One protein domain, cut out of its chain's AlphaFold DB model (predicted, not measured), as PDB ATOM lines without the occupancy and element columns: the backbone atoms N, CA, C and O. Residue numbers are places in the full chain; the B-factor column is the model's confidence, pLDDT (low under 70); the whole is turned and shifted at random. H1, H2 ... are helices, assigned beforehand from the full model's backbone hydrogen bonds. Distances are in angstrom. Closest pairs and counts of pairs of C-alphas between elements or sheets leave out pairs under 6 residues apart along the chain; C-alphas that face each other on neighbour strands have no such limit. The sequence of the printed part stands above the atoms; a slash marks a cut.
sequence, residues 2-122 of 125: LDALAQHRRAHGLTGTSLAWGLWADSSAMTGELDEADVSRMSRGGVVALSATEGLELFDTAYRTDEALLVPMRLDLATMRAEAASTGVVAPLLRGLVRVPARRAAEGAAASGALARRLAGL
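AT A GLANCE: This is residues 2 to 122 of the 125 residues of the protein "KR domain-containing protein" of Streptomyces sp. SID8361 (UniProt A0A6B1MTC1). An open body of four short helices, H1 to H4, set at separate places along winding links, has a long arm that sticks out with residues 104 to 122 and holds a fifth helix, H5. No helix touches another; in the body, stretches of the links lie side by side between the helices, and after H4 the link folds back beside it, with residues 97 and 98, before it runs out into the arm. The printed part has 121 residues with five named helices, H1 H2 H3 H4 H5 along the chain, and no named strand; its class is all helix, though under half of the residues, 55 of 121, are in named helices. The whole is extended, with a radius of gyration of the C-alphas of 22.5 A, and its flat outline spans 71 by 42 by 22 A, the arm making much of the length.

IN THESE COORDINATES: H1 is residues 2 to 11 and begins at C-alpha 2, at (119.842, 141.328, 111.678). H2 is residues 36 to 44. H3, residues 52 to 63, measures 16.5 A from first to last C-alpha and begins at C-alpha 52, at (116.882, 127.165, 128.490). H4, residues 77 to 87, measures 15.1 A. H5, residues 108 to 120, is the longest helix at 18.1 A and ends at C-alpha 120, at (152.293, 182.422, 148.174).

HOW THE PARTS SIT: H1 and H3 are apart. H2 and H3 are apart too, though only a short link of 7 residues joins them. H2 and H4 are close but not clearly touching, with the closest C-alphas, those of Arg 44 and Thr 79, 7.7 A apart. Their lines stand about perpendicular, at 84 degrees. H4 and H5 are apart, and the centre of H5 is the farthest of the helix centres from the mean of the C-alphas, at 40.2 A. Two short pairings lie outside any named strand: residues 18 to 19 with residues 69 to 70, parallel, and residues 47 to 48 with residues 74 to 75, antiparallel. In H1, H2, H3, H4 and H5 every O i to N i+4 pair is within hydrogen-bond range.

THE WHOLE: The two C-alphas farthest apart are those of Ala 29 and Gly 121, at 73.0 A. Without residues 104 to 122, which stand free, the body spans 47 by 35 by 21 A. The links H1 to H2, H3 to H4 and H4 to H5 are long, with 24, 13 and 20 residues. The printed part has no cut. Its mean pLDDT is 84.9, and confidence is low, under 70, at residues 27 to 35 and 101 to 112.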
ATOM      1  N   LEU A   2     121.200 141.427 111.123       97.19
ATOM      2  CA  LEU A   2     119.842 141.328 111.678       97.19
ATOM      3  C   LEU A   2     119.432 142.551 112.516       97.19
ATOM      4  O   LEU A   2     118.328 143.053 112.342       97.19
ATOM      5  N   ASP A   3     120.345 143.092 113.322       97.25
ATOM      6  CA  ASP A   3     120.079 144.283 114.144       97.25
ATOM      7  C   ASP A   3     119.699 145.500 113.294       97.25
ATOM      8  O   ASP A   3     118.673 146.141 113.516       97.25
ATOM      9  N   ALA A   4     120.497 145.774 112.258       97.56
ATOM     10  CA  ALA A   4     120.246 146.864 111.322       97.56
ATOM     11  C   ALA A   4     118.963 146.628 110.507       97.56
ATOM     12  O   ALA A   4     118.226 147.572 110.237       97.56
ATOM     13  N   LEU A   5     118.657 145.376 110.152       97.94
ATOM     14  CA  LEU A   5     117.412 145.025 109.468       97.94
ATOM     15  C   LEU A   5     116.185 145.285 110.355       97.94
ATOM     16  O   LEU A   5     115.196 145.840 109.874       97.94
ATOM     17  N   ALA A   6     116.233 144.904 111.634       98.06
ATOM     18  CA  ALA A   6     115.139 145.147 112.569       98.06
ATOM     19  C   ALA A   6     114.897 146.652 112.759       98.06
ATOM     20  O   ALA A   6     113.760 147.109 112.642       98.06
ATOM     21  N   GLN A   7     115.966 147.436 112.929       97.75
ATOM     22  CA  GLN A   7     115.884 148.899 112.982       97.75
ATOM     23  C   GLN A   7     115.301 149.496 111.696       97.75
ATOM     24  O   GLN A   7     114.402 150.332 111.756       97.75
ATOM     25  N   HIS A   8     115.764 149.036 110.530       98.00
ATOM     26  CA  HIS A   8     115.264 149.498 109.238       98.00
ATOM     27  C   HIS A   8     113.759 149.241 109.090       98.00
ATOM     28  O   HIS A   8     113.008 150.152 108.752       98.00
ATOM     29  N   ARG A   9     113.283 148.034 109.417       97.88
ATOM     30  CA  ARG A   9     111.849 147.703 109.372       97.88
ATOM     31  C   ARG A   9     111.028 148.635 110.260       97.88
ATOM     32  O   ARG A   9     110.038 149.194 109.792       97.88
ATOM     33  N   ARG A  10     111.482 148.862 111.493       96.62
ATOM     34  CA  ARG A  10     110.815 149.748 112.457       96.62
ATOM     35  C   ARG A  10     110.746 151.194 111.965       96.62
ATOM     36  O   ARG A  10     109.686 151.805 112.058       96.62
ATOM     37  N   ALA A  11     111.815 151.707 111.353       97.25
ATOM     38  CA  ALA A  11     111.831 153.039 110.738       97.25
ATOM     39  C   ALA A  11     110.817 153.196 109.585       97.25
ATOM     40  O   ALA A  11     110.384 154.306 109.290       97.25
ATOM     41  N   HIS A  12     110.404 152.088 108.963       97.94
ATOM     42  CA  HIS A  12     109.377 152.039 107.920       97.94
ATOM     43  C   HIS A  12     107.986 151.631 108.439       97.94
ATOM     44  O   HIS A  12     107.112 151.285 107.644       97.94
ATOM     45  N   GLY A  13     107.759 151.650 109.757       97.19
ATOM     46  CA  GLY A  13     106.477 151.267 110.360       97.19
ATOM     47  C   GLY A  13     106.173 149.766 110.287       97.19
ATOM     48  O   GLY A  13     105.036 149.356 110.503       97.19
ATOM     49  N   LEU A  14     107.174 148.938 109.977       97.12
ATOM     50  CA  LEU A  14     107.055 147.484 109.928       97.12
ATOM     51  C   LEU A  14     107.551 146.857 111.233       97.12
ATOM     52  O   LEU A  14     108.500 147.328 111.860       97.12
ATOM     53  N   THR A  15     106.954 145.730 111.614       95.31
ATOM     54  CA  THR A  15     107.375 144.970 112.797       95.31
ATOM     55  C   THR A  15     108.721 144.293 112.570       95.31
ATOM     56  O   THR A  15     108.977 143.727 111.507       95.31
ATOM     57  N   GLY A  16     109.596 144.308 113.567       94.94
ATOM     58  CA  GLY A  16     110.877 143.613 113.514       94.94
ATOM     59  C   GLY A  16     111.637 143.778 114.818       94.94
ATOM     60  O   GLY A  16     111.746 144.895 115.319       94.94
ATOM     61  N   THR A  17     112.154 142.672 115.343       97.12
ATOM     62  CA  THR A  17     112.959 142.649 116.566       97.12
ATOM     63  C   THR A  17     114.137 141.702 116.357       97.12
ATOM     64  O   THR A  17     113.957 140.585 115.875       97.12
ATOM     65  N   SER A  18     115.339 142.171 116.688       97.69
ATOM     66  CA  SER A  18     116.563 141.367 116.744       97.69
ATOM     67  C   SER A  18     116.931 141.111 118.205       97.69
ATOM     68  O   SER A  18     116.866 142.031 119.024       97.69
ATOM     69  N   LEU A  19     117.296 139.871 118.540       96.69
ATOM     70  CA  LEU A  19     117.703 139.470 119.888       96.69
ATOM     71  C   LEU A  19     119.156 138.995 119.854       96.69
ATOM     72  O   LEU A  19     119.453 137.927 119.318       96.69
ATOM     73  N   ALA A  20     120.053 139.790 120.432       94.62
ATOM     74  CA  ALA A  20     121.460 139.441 120.582       94.62
ATOM     75  C   ALA A  20     121.652 138.677 121.899       94.62
ATOM     76  O   ALA A  20     121.846 139.268 122.959       94.62
ATOM     77  N   TRP A  21     121.519 137.356 121.841       92.38
ATOM     78  CA  TRP A  21     121.561 136.508 123.028       92.38
ATOM     79  C   TRP A  21     122.940 136.469 123.692       92.38
ATOM     80  O   TRP A  21     123.972 136.432 123.023       92.38
ATOM     81  N   GLY A  22     122.934 136.438 125.025       89.38
ATOM     82  CA  GLY A  22     124.110 136.126 125.832       89.38
ATOM     83  C   GLY A  22     124.484 134.639 125.807       89.38
ATOM     84  O   GLY A  22     123.974 133.854 125.012       89.38
ATOM     85  N   LEU A  23     125.385 134.256 126.712       88.19
ATOM     86  CA  LEU A  23     125.865 132.881 126.857       88.19
ATOM     87  C   LEU A  23     124.729 131.932 127.273       88.19
ATOM     88  O   LEU A  23     123.969 132.264 128.178       88.19
ATOM     89  N   TRP A  24     124.661 130.742 126.672       87.38
ATOM     90  CA  TRP A  24     123.735 129.663 127.046       87.38
ATOM     91  C   TRP A  24     124.479 128.539 127.764       87.38
ATOM     92  O   TRP A  24     125.622 128.239 127.427       87.38
ATOM     93  N   ALA A  25     123.830 127.938 128.760       82.88
ATOM     94  CA  ALA A  25     124.379 126.860 129.577       82.88
ATOM     95  C   ALA A  25     124.432 125.533 128.815       82.88
ATOM     96  O   ALA A  25     125.386 124.774 128.966       82.88
ATOM     97  N   ASP A  26     123.431 125.275 127.973       74.50
ATOM     98  CA  ASP A  26     123.395 124.076 127.149       74.50
ATOM     99  C   ASP A  26     124.270 124.274 125.911       74.50
ATOM    100  O   ASP A  26     124.028 125.174 125.101       74.50
ATOM    101  N   SER A  27     125.255 123.391 125.736       62.34
ATOM    102  CA  SER A  27     126.148 123.307 124.574       62.34
ATOM    103  C   SER A  27     125.423 122.776 123.330       62.34
ATOM    104  O   SER A  27     125.868 121.834 122.672       62.34
ATOM    105  N   SER A  28     124.249 123.323 123.027       61.50
ATOM    106  CA  SER A  28     123.610 123.102 121.734       61.50
ATOM    107  C   SER A  28     124.339 123.920 120.660       61.50
ATOM    108  O   SER A  28     125.170 124.775 120.970       61.50
ATOM    109  N   ALA A  29     124.042 123.661 119.383       57.00
ATOM    110  CA  ALA A  29     124.753 124.171 118.201       57.00
ATOM    111  C   ALA A  29     125.030 125.698 118.150       57.00
ATOM    112  O   ALA A  29     125.805 126.139 117.311       57.00
ATOM    113  N   MET A  30     124.419 126.503 119.025       55.97
ATOM    114  CA  MET A  30     124.604 127.955 119.123       55.97
ATOM    115  C   MET A  30     125.787 128.389 120.020       55.97
ATOM    116  O   MET A  30     126.283 129.498 119.857       55.97
ATOM    117  N   THR A  31     126.255 127.541 120.946       58.03
ATOM    118  CA  THR A  31     127.407 127.810 121.844       58.03
ATOM    119  C   THR A  31     128.464 126.705 121.832       58.03
ATOM    120  O   THR A  31     129.464 126.807 122.537       58.03
ATOM    121  N   GLY A  32     128.278 125.663 121.013       58.72
ATOM    122  CA  GLY A  32     129.137 124.473 120.976       58.72
ATOM    123  C   GLY A  32     130.596 124.690 120.547       58.72
ATOM    124  O   GLY A  32     131.372 123.745 120.621       58.72
ATOM    125  N   GLU A  33     130.980 125.896 120.110       62.44
ATOM    126  CA  GLU A  33     132.371 126.246 119.768       62.44
ATOM    127  C   GLU A  33     133.161 126.868 120.934       62.44
ATOM    128  O   GLU A  33     134.375 127.022 120.823       62.44
ATOM    129  N   LEU A  34     132.507 127.231 122.045       64.56
ATOM    130  CA  LEU A  34     133.201 127.775 123.215       64.56
ATOM    131  C   LEU A  34     133.773 126.637 124.057       64.56
ATOM    132  O   LEU A  34     133.035 125.766 124.522       64.56
ATOM    133  N   ASP A  35     135.085 126.666 124.280       68.19
ATOM    134  CA  ASP A  35     135.717 125.747 125.215       68.19
ATOM    135  C   ASP A  35     135.436 126.147 126.679       68.19
ATOM    136  O   ASP A  35     134.950 127.239 127.002       68.19
ATOM    137  N   GLU A  36     135.732 125.239 127.605       73.50
ATOM    138  CA  GLU A  36     135.514 125.456 129.039       73.50
ATOM    139  C   GLU A  36     136.309 126.663 129.581       73.50
ATOM    140  O   GLU A  36     135.879 127.340 130.524       73.50
ATOM    141  N   ALA A  37     137.454 126.985 128.968       78.56
ATOM    142  CA  ALA A  37     138.288 128.106 129.373       78.56
ATOM    143  C   ALA A  37     137.652 129.454 129.000       78.56
ATOM    144  O   ALA A  37     137.717 130.399 129.797       78.56
ATOM    145  N   ASP A  38     137.004 129.543 127.840       76.19
ATOM    146  CA  ASP A  38     136.264 130.723 127.404       76.19
ATOM    147  C   ASP A  38     135.025 130.960 128.274       76.19
ATOM    148  O   ASP A  38     134.825 132.077 128.768       76.19
ATOM    149  N   VAL A  39     134.266 129.905 128.590       78.75
ATOM    150  CA  VAL A  39     133.131 129.974 129.532       78.75
ATOM    151  C   VAL A  39     133.589 130.437 130.919       78.75
ATOM    152  O   VAL A  39     132.984 131.328 131.528       78.75
ATOM    153  N   SER A  40     134.700 129.884 131.413       81.56
ATOM    154  CA  SER A  40     135.292 130.266 132.697       81.56
ATOM    155  C   SER A  40     135.748 131.731 132.706       81.56
ATOM    156  O   SER A  40     135.545 132.448 133.689       81.56
ATOM    157  N   ARG A  41     136.335 132.216 131.601       81.88
ATOM    158  CA  ARG A  41     136.757 133.617 131.456       81.88
ATOM    159  C   ARG A  41     135.564 134.568 131.487       81.88
ATOM    160  O   ARG A  41     135.617 135.562 132.209       81.88
ATOM    161  N   MET A  42     134.497 134.255 130.755       83.88
ATOM    162  CA  MET A  42     133.266 135.051 130.743       83.88
ATOM    163  C   MET A  42     132.597 135.093 132.121       83.88
ATOM    164  O   MET A  42     132.216 136.168 132.585       83.88
ATOM    165  N   SER A  43     132.553 133.950 132.810       85.19
ATOM    166  CA  SER A  43     131.983 133.839 134.158       85.19
ATOM    167  C   SER A  43     132.730 134.704 135.175       85.19
ATOM    168  O   SER A  43     132.098 135.379 135.984       85.19
ATOM    169  N   ARG A  44     134.071 134.764 135.104       84.81
ATOM    170  CA  ARG A  44     134.872 135.659 135.964       84.81
ATOM    171  C   ARG A  44     134.547 137.138 135.755       84.81
ATOM    172  O   ARG A  44     134.544 137.880 136.727       84.81
ATOM    173  N   GLY A  45     134.241 137.533 134.521       86.00
ATOM    174  CA  GLY A  45     133.804 138.891 134.181       86.00
ATOM    175  C   GLY A  45     132.328 139.173 134.489       86.00
ATOM    176  O   GLY A  45     131.809 140.210 134.079       86.00
ATOM    177  N   GLY A  46     131.622 138.253 135.158       90.62
ATOM    178  CA  GLY A  46     130.220 138.409 135.548       90.62
ATOM    179  C   GLY A  46     129.202 138.148 134.435       90.62
ATOM    180  O   GLY A  46     128.028 138.461 134.619       90.62
ATOM    181  N   VAL A  47     129.600 137.578 133.293       91.12
ATOM    182  CA  VAL A  47     128.649 137.083 132.283       91.12
ATOM    183  C   VAL A  47     128.295 135.646 132.624       91.12
ATOM    184  O   VAL A  47     129.164 134.777 132.626       91.12
ATOM    185  N   VAL A  48     127.020 135.392 132.903       91.56
ATOM    186  CA  VAL A  48     126.573 134.087 133.392       91.56
ATOM    187  C   VAL A  48     125.744 133.383 132.326       91.56
ATOM    188  O   VAL A  48     124.943 134.008 131.632       91.56
ATOM    189  N   ALA A  49     125.934 132.073 132.196       89.62
ATOM    190  CA  ALA A  49     125.200 131.269 131.232       89.62
ATOM    191  C   ALA A  49     123.697 131.221 131.569       89.62
ATOM    192  O   ALA A  49     123.320 131.036 132.729       89.62
ATOM    193  N   LEU A  50     122.847 131.400 130.560       90.81
ATOM    194  CA  LEU A  50     121.395 131.250 130.627       90.81
ATOM    195  C   LEU A  50     121.016 129.776 130.511       90.81
ATOM    196  O   LEU A  50     121.437 129.093 129.578       90.81
ATOM    197  N   SER A  51     120.178 129.295 131.419       90.38
ATOM    198  CA  SER A  51     119.436 128.055 131.198       90.38
ATOM    199  C   SER A  51     118.397 128.232 130.086       90.38
ATOM    200  O   SER A  51     117.968 129.351 129.789       90.38
ATOM    201  N   ALA A  52     117.939 127.123 129.497       90.00
ATOM    202  CA  ALA A  52     116.882 127.165 128.490       90.00
ATOM    203  C   ALA A  52     115.590 127.826 129.006       90.00
ATOM    204  O   ALA A  52     114.962 128.602 128.286       90.00
ATOM    205  N   THR A  53     115.231 127.570 130.266       93.88
ATOM    206  CA  THR A  53     114.061 128.171 130.919       93.88
ATOM    207  C   THR A  53     114.199 129.688 131.039       93.88
ATOM    208  O   THR A  53     113.310 130.407 130.592       93.88
ATOM    209  N   GLU A  54     115.327 130.190 131.554       94.88
ATOM    210  CA  GLU A  54     115.584 131.640 131.640       94.88
ATOM    211  C   GLU A  54     115.584 132.291 130.245       94.88
ATOM    212  O   GLU A  54     115.076 133.398 130.066       94.88
ATOM    213  N   GLY A  55     116.126 131.598 129.237       93.25
ATOM    214  CA  GLY A  55     116.106 132.053 127.849       93.25
ATOM    215  C   GLY A  55     114.686 132.236 127.302       93.25
ATOM    216  O   GLY A  55     114.396 133.257 126.679       93.25
ATOM    217  N   LEU A  56     113.781 131.292 127.574       94.69
ATOM    218  CA  LEU A  56     112.374 131.392 127.170       94.69
ATOM    219  C   LEU A  56     111.630 132.507 127.918       94.69
ATOM    220  O   LEU A  56     110.895 133.272 127.296       94.69
ATOM    221  N   GLU A  57     111.871 132.673 129.217       96.56
ATOM    222  CA  GLU A  57     111.287 133.778 129.992       96.56
ATOM    223  C   GLU A  57     111.718 135.152 129.448       96.56
ATOM    224  O   GLU A  57     110.911 136.085 129.327       96.56
ATOM    225  N   LEU A  58     112.993 135.280 129.070       96.38
ATOM    226  CA  LEU A  58     113.519 136.479 128.424       96.38
ATOM    227  C   LEU A  58     112.941 136.684 127.023       96.38
ATOM    228  O   LEU A  58     112.666 137.826 126.654       96.38
ATOM    229  N   PHE A  59     112.720 135.615 126.257       95.50
ATOM    230  CA  PHE A  59     112.064 135.692 124.950       95.50
ATOM    231  C   PHE A  59     110.638 136.241 125.078       95.50
ATOM    232  O   PHE A  59     110.286 137.203 124.391       95.50
ATOM    233  N   ASP A  60     109.844 135.711 126.011       96.00
ATOM    234  CA  ASP A  60     108.480 136.186 126.253       96.00
ATOM    235  C   ASP A  60     108.452 137.645 126.726       96.00
ATOM    236  O   ASP A  60     107.514 138.393 126.427       96.00
ATOM    237  N   THR A  61     109.467 138.064 127.483       96.31
ATOM    238  CA  THR A  61     109.635 139.455 127.923       96.31
ATOM    239  C   THR A  61     110.004 140.364 126.752       96.31
ATOM    240  O   THR A  61     109.425 141.440 126.590       96.31
ATOM    241  N   ALA A  62     110.924 139.922 125.894       95.00
ATOM    242  CA  ALA A  62     111.341 140.653 124.708       95.00
ATOM    243  C   ALA A  62     110.185 140.838 123.721       95.00
ATOM    244  O   ALA A  62     110.004 141.930 123.198       95.00
ATOM    245  N   TYR A  63     109.350 139.812 123.536       90.69
ATOM    246  CA  TYR A  63     108.155 139.891 122.692       90.69
ATOM    247  C   TYR A  63     107.147 140.947 123.174       90.69
ATOM    248  O   TYR A  63     106.461 141.574 122.371       90.69
ATOM    249  N   ARG A  64     107.066 141.165 124.491       94.25
ATOM    250  CA  ARG A  64     106.203 142.184 125.110       94.25
ATOM    251  C   ARG A  64     106.808 143.589 125.094       94.25
ATOM    252  O   ARG A  64     106.119 144.548 125.431       94.25
ATOM    253  N   THR A  65     108.080 143.708 124.733       91.06
ATOM    254  CA  THR A  65     108.814 144.969 124.720       91.06
ATOM    255  C   THR A  65     108.829 145.515 123.294       91.06
ATOM    256  O   THR A  65     109.248 144.826 122.367       91.06
ATOM    257  N   ASP A  66     108.381 146.757 123.094       91.06
ATOM    258  CA  ASP A  66     108.252 147.342 121.752       91.06
ATOM    259  C   ASP A  66     109.580 147.888 121.193       91.06
ATOM    260  O   ASP A  66     109.664 149.006 120.694       91.06
ATOM    261  N   GLU A  67     110.641 147.089 121.284       95.62
ATOM    262  CA  GLU A  67     111.994 147.480 120.896       95.62
ATOM    263  C   GLU A  67     112.461 146.760 119.624       95.62
ATOM    264  O   GLU A  67     112.123 145.602 119.345       95.62
ATOM    265  N   ALA A  68     113.265 147.466 118.827       96.81
ATOM    266  CA  ALA A  68     113.838 146.938 117.589       96.81
ATOM    267  C   ALA A  68     115.004 145.971 117.852       96.81
ATOM    268  O   ALA A  68     115.248 145.052 117.070       96.81
ATOM    269  N   LEU A  69     115.744 146.199 118.938       97.19
ATOM    270  CA  LEU A  69     116.942 145.454 119.300       97.19
ATOM    271  C   LEU A  69     117.005 145.297 120.816       97.19
ATOM    272  O   LEU A  69     116.982 146.285 121.545       97.19
ATOM    273  N   LEU A  70     117.146 144.058 121.271       97.06
ATOM    274  CA  LEU A  70     117.360 143.730 122.675       97.06
ATOM    275  C   LEU A  70     118.552 142.784 122.808       97.06
ATOM    276  O   LEU A  70     118.883 142.041 121.882       97.06
ATOM    277  N   VAL A  71     119.181 142.801 123.983       95.38
ATOM    278  CA  VAL A  71     120.312 141.928 124.331       95.38
ATOM    279  C   VAL A  71     119.915 141.092 125.550       95.38
ATOM    280  O   VAL A  71     120.193 141.495 126.683       95.38
ATOM    281  N   PRO A  72     119.199 139.968 125.375       95.31
ATOM    282  CA  PRO A  72     118.811 139.145 126.506       95.31
ATOM    283  C   PRO A  72     120.025 138.362 127.012       95.31
ATOM    284  O   PRO A  72     120.559 137.483 126.333       95.31
ATOM    285  N   MET A  73     120.488 138.708 128.212       93.81
ATOM    286  CA  MET A  73     121.663 138.102 128.828       93.81
ATOM    287  C   MET A  73     121.600 138.179 130.352       93.81
ATOM    288  O   MET A  73     120.984 139.085 130.914       93.81
ATOM    289  N   ARG A  74     122.291 137.254 131.022       93.00
ATOM    290  CA  ARG A  74     122.408 137.239 132.482       93.00
ATOM    291  C   ARG A  74     123.741 137.838 132.915       93.00
ATOM    292  O   ARG A  74     124.805 137.346 132.543       93.00
ATOM    293  N   LEU A  75     123.665 138.907 133.704       93.00
ATOM    294  CA  LEU A  75     124.827 139.601 134.256       93.00
ATOM    295  C   LEU A  75     124.813 139.526 135.780       93.00
ATOM    296  O   LEU A  75     123.855 139.957 136.423       93.00
ATOM    297  N   ASP A  76     125.910 139.053 136.360       93.25
ATOM    298  CA  ASP A  76     126.194 139.211 137.778       93.25
ATOM    299  C   ASP A  76     126.844 140.579 138.020       93.25
ATOM    300  O   ASP A  76     128.067 140.759 138.033       93.25
ATOM    301  N   LEU A  77     125.986 141.579 138.230       92.75
ATOM    302  CA  LEU A  77     126.421 142.944 138.507       92.75
ATOM    303  C   LEU A  77     127.174 143.071 139.842       92.75
ATOM    304  O   LEU A  77     127.858 144.073 140.047       92.75
ATOM    305  N   ALA A  78     127.033 142.125 140.776       91.88
ATOM    306  CA  ALA A  78     127.788 142.152 142.026       91.88
ATOM    307  C   ALA A  78     129.251 141.775 141.766       91.88
ATOM    308  O   ALA A  78     130.144 142.533 142.152       91.88
ATOM    309  N   THR A  79     129.481 140.689 141.022       92.12
ATOM    310  CA  THR A  79     130.819 140.274 140.577       92.12
ATOM    311  C   THR A  79     131.496 141.375 139.759       92.12
ATOM    312  O   THR A  79     132.613 141.782 140.085       92.12
ATOM    313  N   MET A  80     130.788 141.973 138.794       92.56
ATOM    314  CA  MET A  80     131.332 143.081 137.995       92.56
ATOM    315  C   MET A  80     131.710 144.308 138.839       92.56
ATOM    316  O   MET A  80     132.722 144.959 138.583       92.56
ATOM    317  N   ARG A  81     130.910 144.659 139.859       91.69
ATOM    318  CA  ARG A  81     131.238 145.774 140.766       91.69
ATOM    319  C   ARG A  81     132.452 145.463 141.633       91.69
ATOM    320  O   ARG A  81     133.253 146.365 141.866       91.69
ATOM    321  N   ALA A  82     132.592 144.226 142.106       90.06
ATOM    322  CA  ALA A  82     133.740 143.800 142.901       90.06
ATOM    323  C   ALA A  82     135.040 143.843 142.080       90.06
ATOM    324  O   ALA A  82     136.037 144.398 142.542       90.06
ATOM    325  N   GLU A  83     135.008 143.347 140.842       89.00
ATOM    326  CA  GLU A  83     136.139 143.423 139.909       89.00
ATOM    327  C   GLU A  83     136.494 144.873 139.560       89.00
ATOM    328  O   GLU A  83     137.660 145.276 139.574       89.00
ATOM    329  N   ALA A  84     135.492 145.710 139.309       90.31
ATOM    330  CA  ALA A  84     135.729 147.112 139.009       90.31
ATOM    331  C   ALA A  84     136.263 147.900 140.219       90.31
ATOM    332  O   ALA A  84     137.042 148.838 140.053       90.31
ATOM    333  N   ALA A  85     135.879 147.526 141.442       88.94
ATOM    334  CA  ALA A  85     136.419 148.118 142.662       88.94
ATOM    335  C   ALA A  85     137.882 147.717 142.913       88.94
ATOM    336  O   ALA A  85     138.645 148.529 143.441       88.94
ATOM    337  N   SER A  86     138.287 146.501 142.529       88.44
ATOM    338  CA  SER A  86     139.667 146.028 142.690       88.44
ATOM    339  C   SER A  86     140.606 146.576 141.612       88.44
ATOM    340  O   SER A  86     141.721 146.991 141.924       88.44
ATOM    341  N   THR A  87     140.152 146.630 140.358       87.50
ATOM    342  CA  THR A  87     140.958 147.079 139.207       87.50
ATOM    343  C   THR A  87     140.868 148.584 138.951       87.50
ATOM    344  O   THR A  87     141.754 149.160 138.322       87.50
ATOM    345  N   GLY A  88     139.803 149.242 139.420       86.06
ATOM    346  CA  GLY A  88     139.500 150.641 139.108       86.06
ATOM    347  C   GLY A  88     139.004 150.871 137.676       86.06
ATOM    348  O   GLY A  88     138.860 152.024 137.264       86.06
ATOM    349  N   VAL A  89     138.743 149.806 136.909       85.81
ATOM    350  CA  VAL A  89     138.369 149.881 135.493       85.81
ATOM    351  C   VAL A  89     136.965 149.315 135.288       85.81
ATOM    352  O   VAL A  89     136.642 148.223 135.738       85.81
ATOM    353  N   VAL A  90     136.123 150.061 134.568       88.75
ATOM    354  CA  VAL A  90     134.815 149.599 134.073       88.75
ATOM    355  C   VAL A  90     134.795 149.778 132.563       88.75
ATOM    356  O   VAL A  90     135.043 150.891 132.076       88.75
ATOM    357  N   ALA A  91     134.467 148.710 131.828       86.81
ATOM    358  CA  ALA A  91     134.279 148.770 130.381       86.81
ATOM    359  C   ALA A  91     133.267 149.882 130.026       86.81
ATOM    360  O   ALA A  91     132.219 149.960 130.670       86.81
ATOM    361  N   PRO A  92     133.532 150.748 129.027       89.00
ATOM    362  CA  PRO A  92     132.690 151.918 128.755       89.00
ATOM    363  C   PRO A  92     131.197 151.604 128.602       89.00
ATOM    364  O   PRO A  92     130.372 152.326 129.158       89.00
ATOM    365  N   LEU A  93     130.865 150.492 127.938       88.19
ATOM    366  CA  LEU A  93     129.485 150.036 127.737       88.19
ATOM    367  C   LEU A  93     128.765 149.663 129.046       88.19
ATOM    368  O   LEU A  93     127.544 149.737 129.114       88.19
ATOM    369  N   LEU A  94     129.500 149.305 130.103       89.38
ATOM    370  CA  LEU A  94     128.937 148.842 131.376       89.38
ATOM    371  C   LEU A  94     128.823 149.940 132.438       89.38
ATOM    372  O   LEU A  94     128.255 149.695 133.498       89.38
ATOM    373  N   ARG A  95     129.305 151.163 132.184       89.44
ATOM    374  CA  ARG A  95     129.293 152.255 133.182       89.44
ATOM    375  C   ARG A  95     127.890 152.660 133.645       89.44
ATOM    376  O   ARG A  95     127.748 153.187 134.746       89.44
ATOM    377  N   GLY A  96     126.864 152.410 132.828       90.25
ATOM    378  CA  GLY A  96     125.463 152.615 133.209       90.25
ATOM    379  C   GLY A  96     124.924 151.559 134.184       90.25
ATOM    380  O   GLY A  96     124.023 151.855 134.961       90.25
ATOM    381  N   LEU A  97     125.497 150.352 134.182       89.44
ATOM    382  CA  LEU A  97     125.043 149.197 134.973       89.44
ATOM    383  C   LEU A  97     125.914 148.964 136.222       89.44
ATOM    384  O   LEU A  97     125.431 148.589 137.298       89.44
ATOM    385  N   VAL A  98     127.215 149.218 136.085       90.00
ATOM    386  CA  VAL A  98     128.253 148.998 137.091       90.00
ATOM    387  C   VAL A  98     128.739 150.355 137.584       90.00
ATOM    388  O   VAL A  98     129.581 151.008 136.968       90.00
ATOM    389  N   ARG A  99     128.192 150.798 138.719       81.94
ATOM    390  CA  ARG A  99     128.595 152.050 139.358       81.94
ATOM    391  C   ARG A  99     129.626 151.775 140.445       81.94
ATOM    392  O   ARG A  99     129.308 151.145 141.449       81.94
ATOM    393  N   VAL A 100     130.844 152.270 140.244       76.31
ATOM    394  CA  VAL A 100     131.915 152.224 141.248       76.31
ATOM    395  C   VAL A 100     131.956 153.570 141.976       76.31
ATOM    396  O   VAL A 100     131.933 154.612 141.312       76.31
ATOM    397  N   PRO A 101     131.990 153.596 143.319       67.81
ATOM    398  CA  PRO A 101     132.191 154.835 144.062       67.81
ATOM    399  C   PRO A 101     133.497 155.504 143.625       67.81
ATOM    400  O   PRO A 101     134.538 154.850 143.562       67.81
ATOM    401  N   ALA A 102     133.462 156.807 143.332       63.34
ATOM    402  CA  ALA A 102     134.673 157.546 142.997       63.34
ATOM    403  C   ALA A 102     135.674 157.432 144.158       63.34
ATOM    404  O   ALA A 102     135.370 157.824 145.290       63.34
ATOM    405  N   ARG A 103     136.864 156.889 143.884       58.41
ATOM    406  CA  ARG A 103     137.951 156.819 144.860       58.41
ATOM    407  C   ARG A 103     138.356 158.260 145.171       58.41
ATOM    408  O   ARG A 103     138.988 158.915 144.347       58.41
ATOM    409  N   ARG A 104     137.947 158.795 146.328       51.88
ATOM    410  CA  ARG A 104     138.452 160.097 146.783       51.88
ATOM    411  C   ARG A 104     139.957 159.950 146.960       51.88
ATOM    412  O   ARG A 104     140.401 159.239 147.858       51.88
ATOM    413  N   ALA A 105     140.727 160.611 146.104       52.00
ATOM    414  CA  ALA A 105     142.154 160.779 146.306       52.00
ATOM    415  C   ALA A 105     142.354 161.691 147.526       52.00
ATOM    416  O   ALA A 105     142.392 162.913 147.410       52.00
ATOM    417  N   ALA A 106     142.433 161.097 148.717       57.81
ATOM    418  CA  ALA A 106     142.739 161.820 149.950       57.81
ATOM    419  C   ALA A 106     144.177 162.393 149.955       57.81
ATOM    420  O   ALA A 106     144.496 163.248 150.773       57.81
ATOM    421  N   GLU A 107     145.030 161.992 149.008       56.00
ATOM    422  CA  GLU A 107     146.426 162.443 148.907       56.00
ATOM    423  C   GLU A 107     146.589 163.838 148.271       56.00
ATOM    424  O   GLU A 107     147.616 164.492 148.455       56.00
ATOM    425  N   GLY A 108     145.563 164.359 147.585       55.19
ATOM    426  CA  GLY A 108     145.634 165.665 146.915       55.19
ATOM    427  C   GLY A 108     145.563 166.875 147.853       55.19
ATOM    428  O   GLY A 108     146.005 167.963 147.482       55.19
ATOM    429  N   ALA A 109     145.042 166.714 149.074       59.66
ATOM    430  CA  ALA A 109     144.863 167.829 150.008       59.66
ATOM    431  C   ALA A 109     146.207 168.350 150.554       59.66
ATOM    432  O   ALA A 109     146.428 169.561 150.617       59.66
ATOM    433  N   ALA A 110     147.142 167.447 150.869       61.69
ATOM    434  CA  ALA A 110     148.480 167.813 151.335       61.69
ATOM    435  C   ALA A 110     149.336 168.424 150.209       61.69
ATOM    436  O   ALA A 110     150.024 169.425 150.427       61.69
ATOM    437  N   ALA A 111     149.242 167.874 148.990       63.16
ATOM    438  CA  ALA A 111     149.939 168.382 147.809       63.16
ATOM    439  C   ALA A 111     149.418 169.764 147.365       63.16
ATOM    440  O   ALA A 111     150.212 170.650 147.050       63.16
ATOM    441  N   SER A 112     148.099 169.989 147.432       66.12
ATOM    442  CA  SER A 112     147.487 171.294 147.134       66.12
ATOM    443  C   SER A 112     147.913 172.366 148.140       66.12
ATOM    444  O   SER A 112     148.236 173.486 147.749       66.12
ATOM    445  N   GLY A 113     148.009 172.018 149.431       76.38
ATOM    446  CA  GLY A 113     148.529 172.923 150.461       76.38
ATOM    447  C   GLY A 113     150.017 173.258 150.286       76.38
ATOM    448  O   GLY A 113     150.439 174.381 150.557       76.38
ATOM    449  N   ALA A 114     150.825 172.314 149.798       79.69
ATOM    450  CA  ALA A 114     152.234 172.557 149.484       79.69
ATOM    451  C   ALA A 114     152.417 173.476 148.261       79.69
ATOM    452  O   ALA A 114     153.241 174.390 148.310       79.69
ATOM    453  N   LEU A 115     151.621 173.283 147.205       78.56
ATOM    454  CA  LEU A 115     151.635 174.141 146.018       78.56
ATOM    455  C   LEU A 115     151.151 175.564 146.337       78.56
ATOM    456  O   LEU A 115     151.804 176.527 145.944       78.56
ATOM    457  N   ALA A 116     150.067 175.700 147.106       81.12
ATOM    458  CA  ALA A 116     149.553 176.999 147.539       81.12
ATOM    459  C   ALA A 116     150.581 177.779 148.379       81.12
ATOM    460  O   ALA A 116     150.780 178.968 148.149       81.12
ATOM    461  N   ARG A 117     151.304 177.108 149.291       82.38
ATOM    462  CA  ARG A 117     152.414 177.723 150.048       82.38
ATOM    463  C   ARG A 117     153.570 178.160 149.151       82.38
ATOM    464  O   ARG A 117     154.154 179.212 149.385       82.38
ATOM    465  N   ARG A 118     153.897 177.368 148.127       80.62
ATOM    466  CA  ARG A 118     154.964 177.695 147.174       80.62
ATOM    467  C   ARG A 118     154.605 178.897 146.300       80.62
ATOM    468  O   ARG A 118     155.470 179.724 146.065       80.62
ATOM    469  N   LEU A 119     153.350 179.008 145.863       85.00
ATOM    470  CA  LEU A 119     152.858 180.165 145.105       85.00
ATOM    471  C   LEU A 119     152.765 181.424 145.977       85.00
ATOM    472  O   LEU A 119     153.161 182.492 145.534       85.00
ATOM    473  N   ALA A 120     152.330 181.297 147.235       86.44
ATOM    474  CA  ALA A 120     152.293 182.422 148.174       86.44
ATOM    475  C   ALA A 120     153.689 183.001 148.475       86.44
ATOM    476  O   ALA A 120     153.811 184.197 148.713       86.44
ATOM    477  N   GLY A 121     154.738 182.170 148.441       82.06
ATOM    478  CA  GLY A 121     156.132 182.604 148.599       82.06
ATOM    479  C   GLY A 121     156.793 183.149 147.327       82.06
ATOM    480  O   GLY A 121     157.962 183.516 147.384       82.06
ATOM    481  N   LEU A 122     156.085 183.169 146.190       80.69
ATOM    482  CA  LEU A 122     156.561 183.713 144.910       80.69
ATOM    483  C   LEU A 122     155.957 185.090 144.587       80.69
ATOM    484  O   LEU A 122     156.226 185.630 143.515       80.69
TER     485      LEU A 122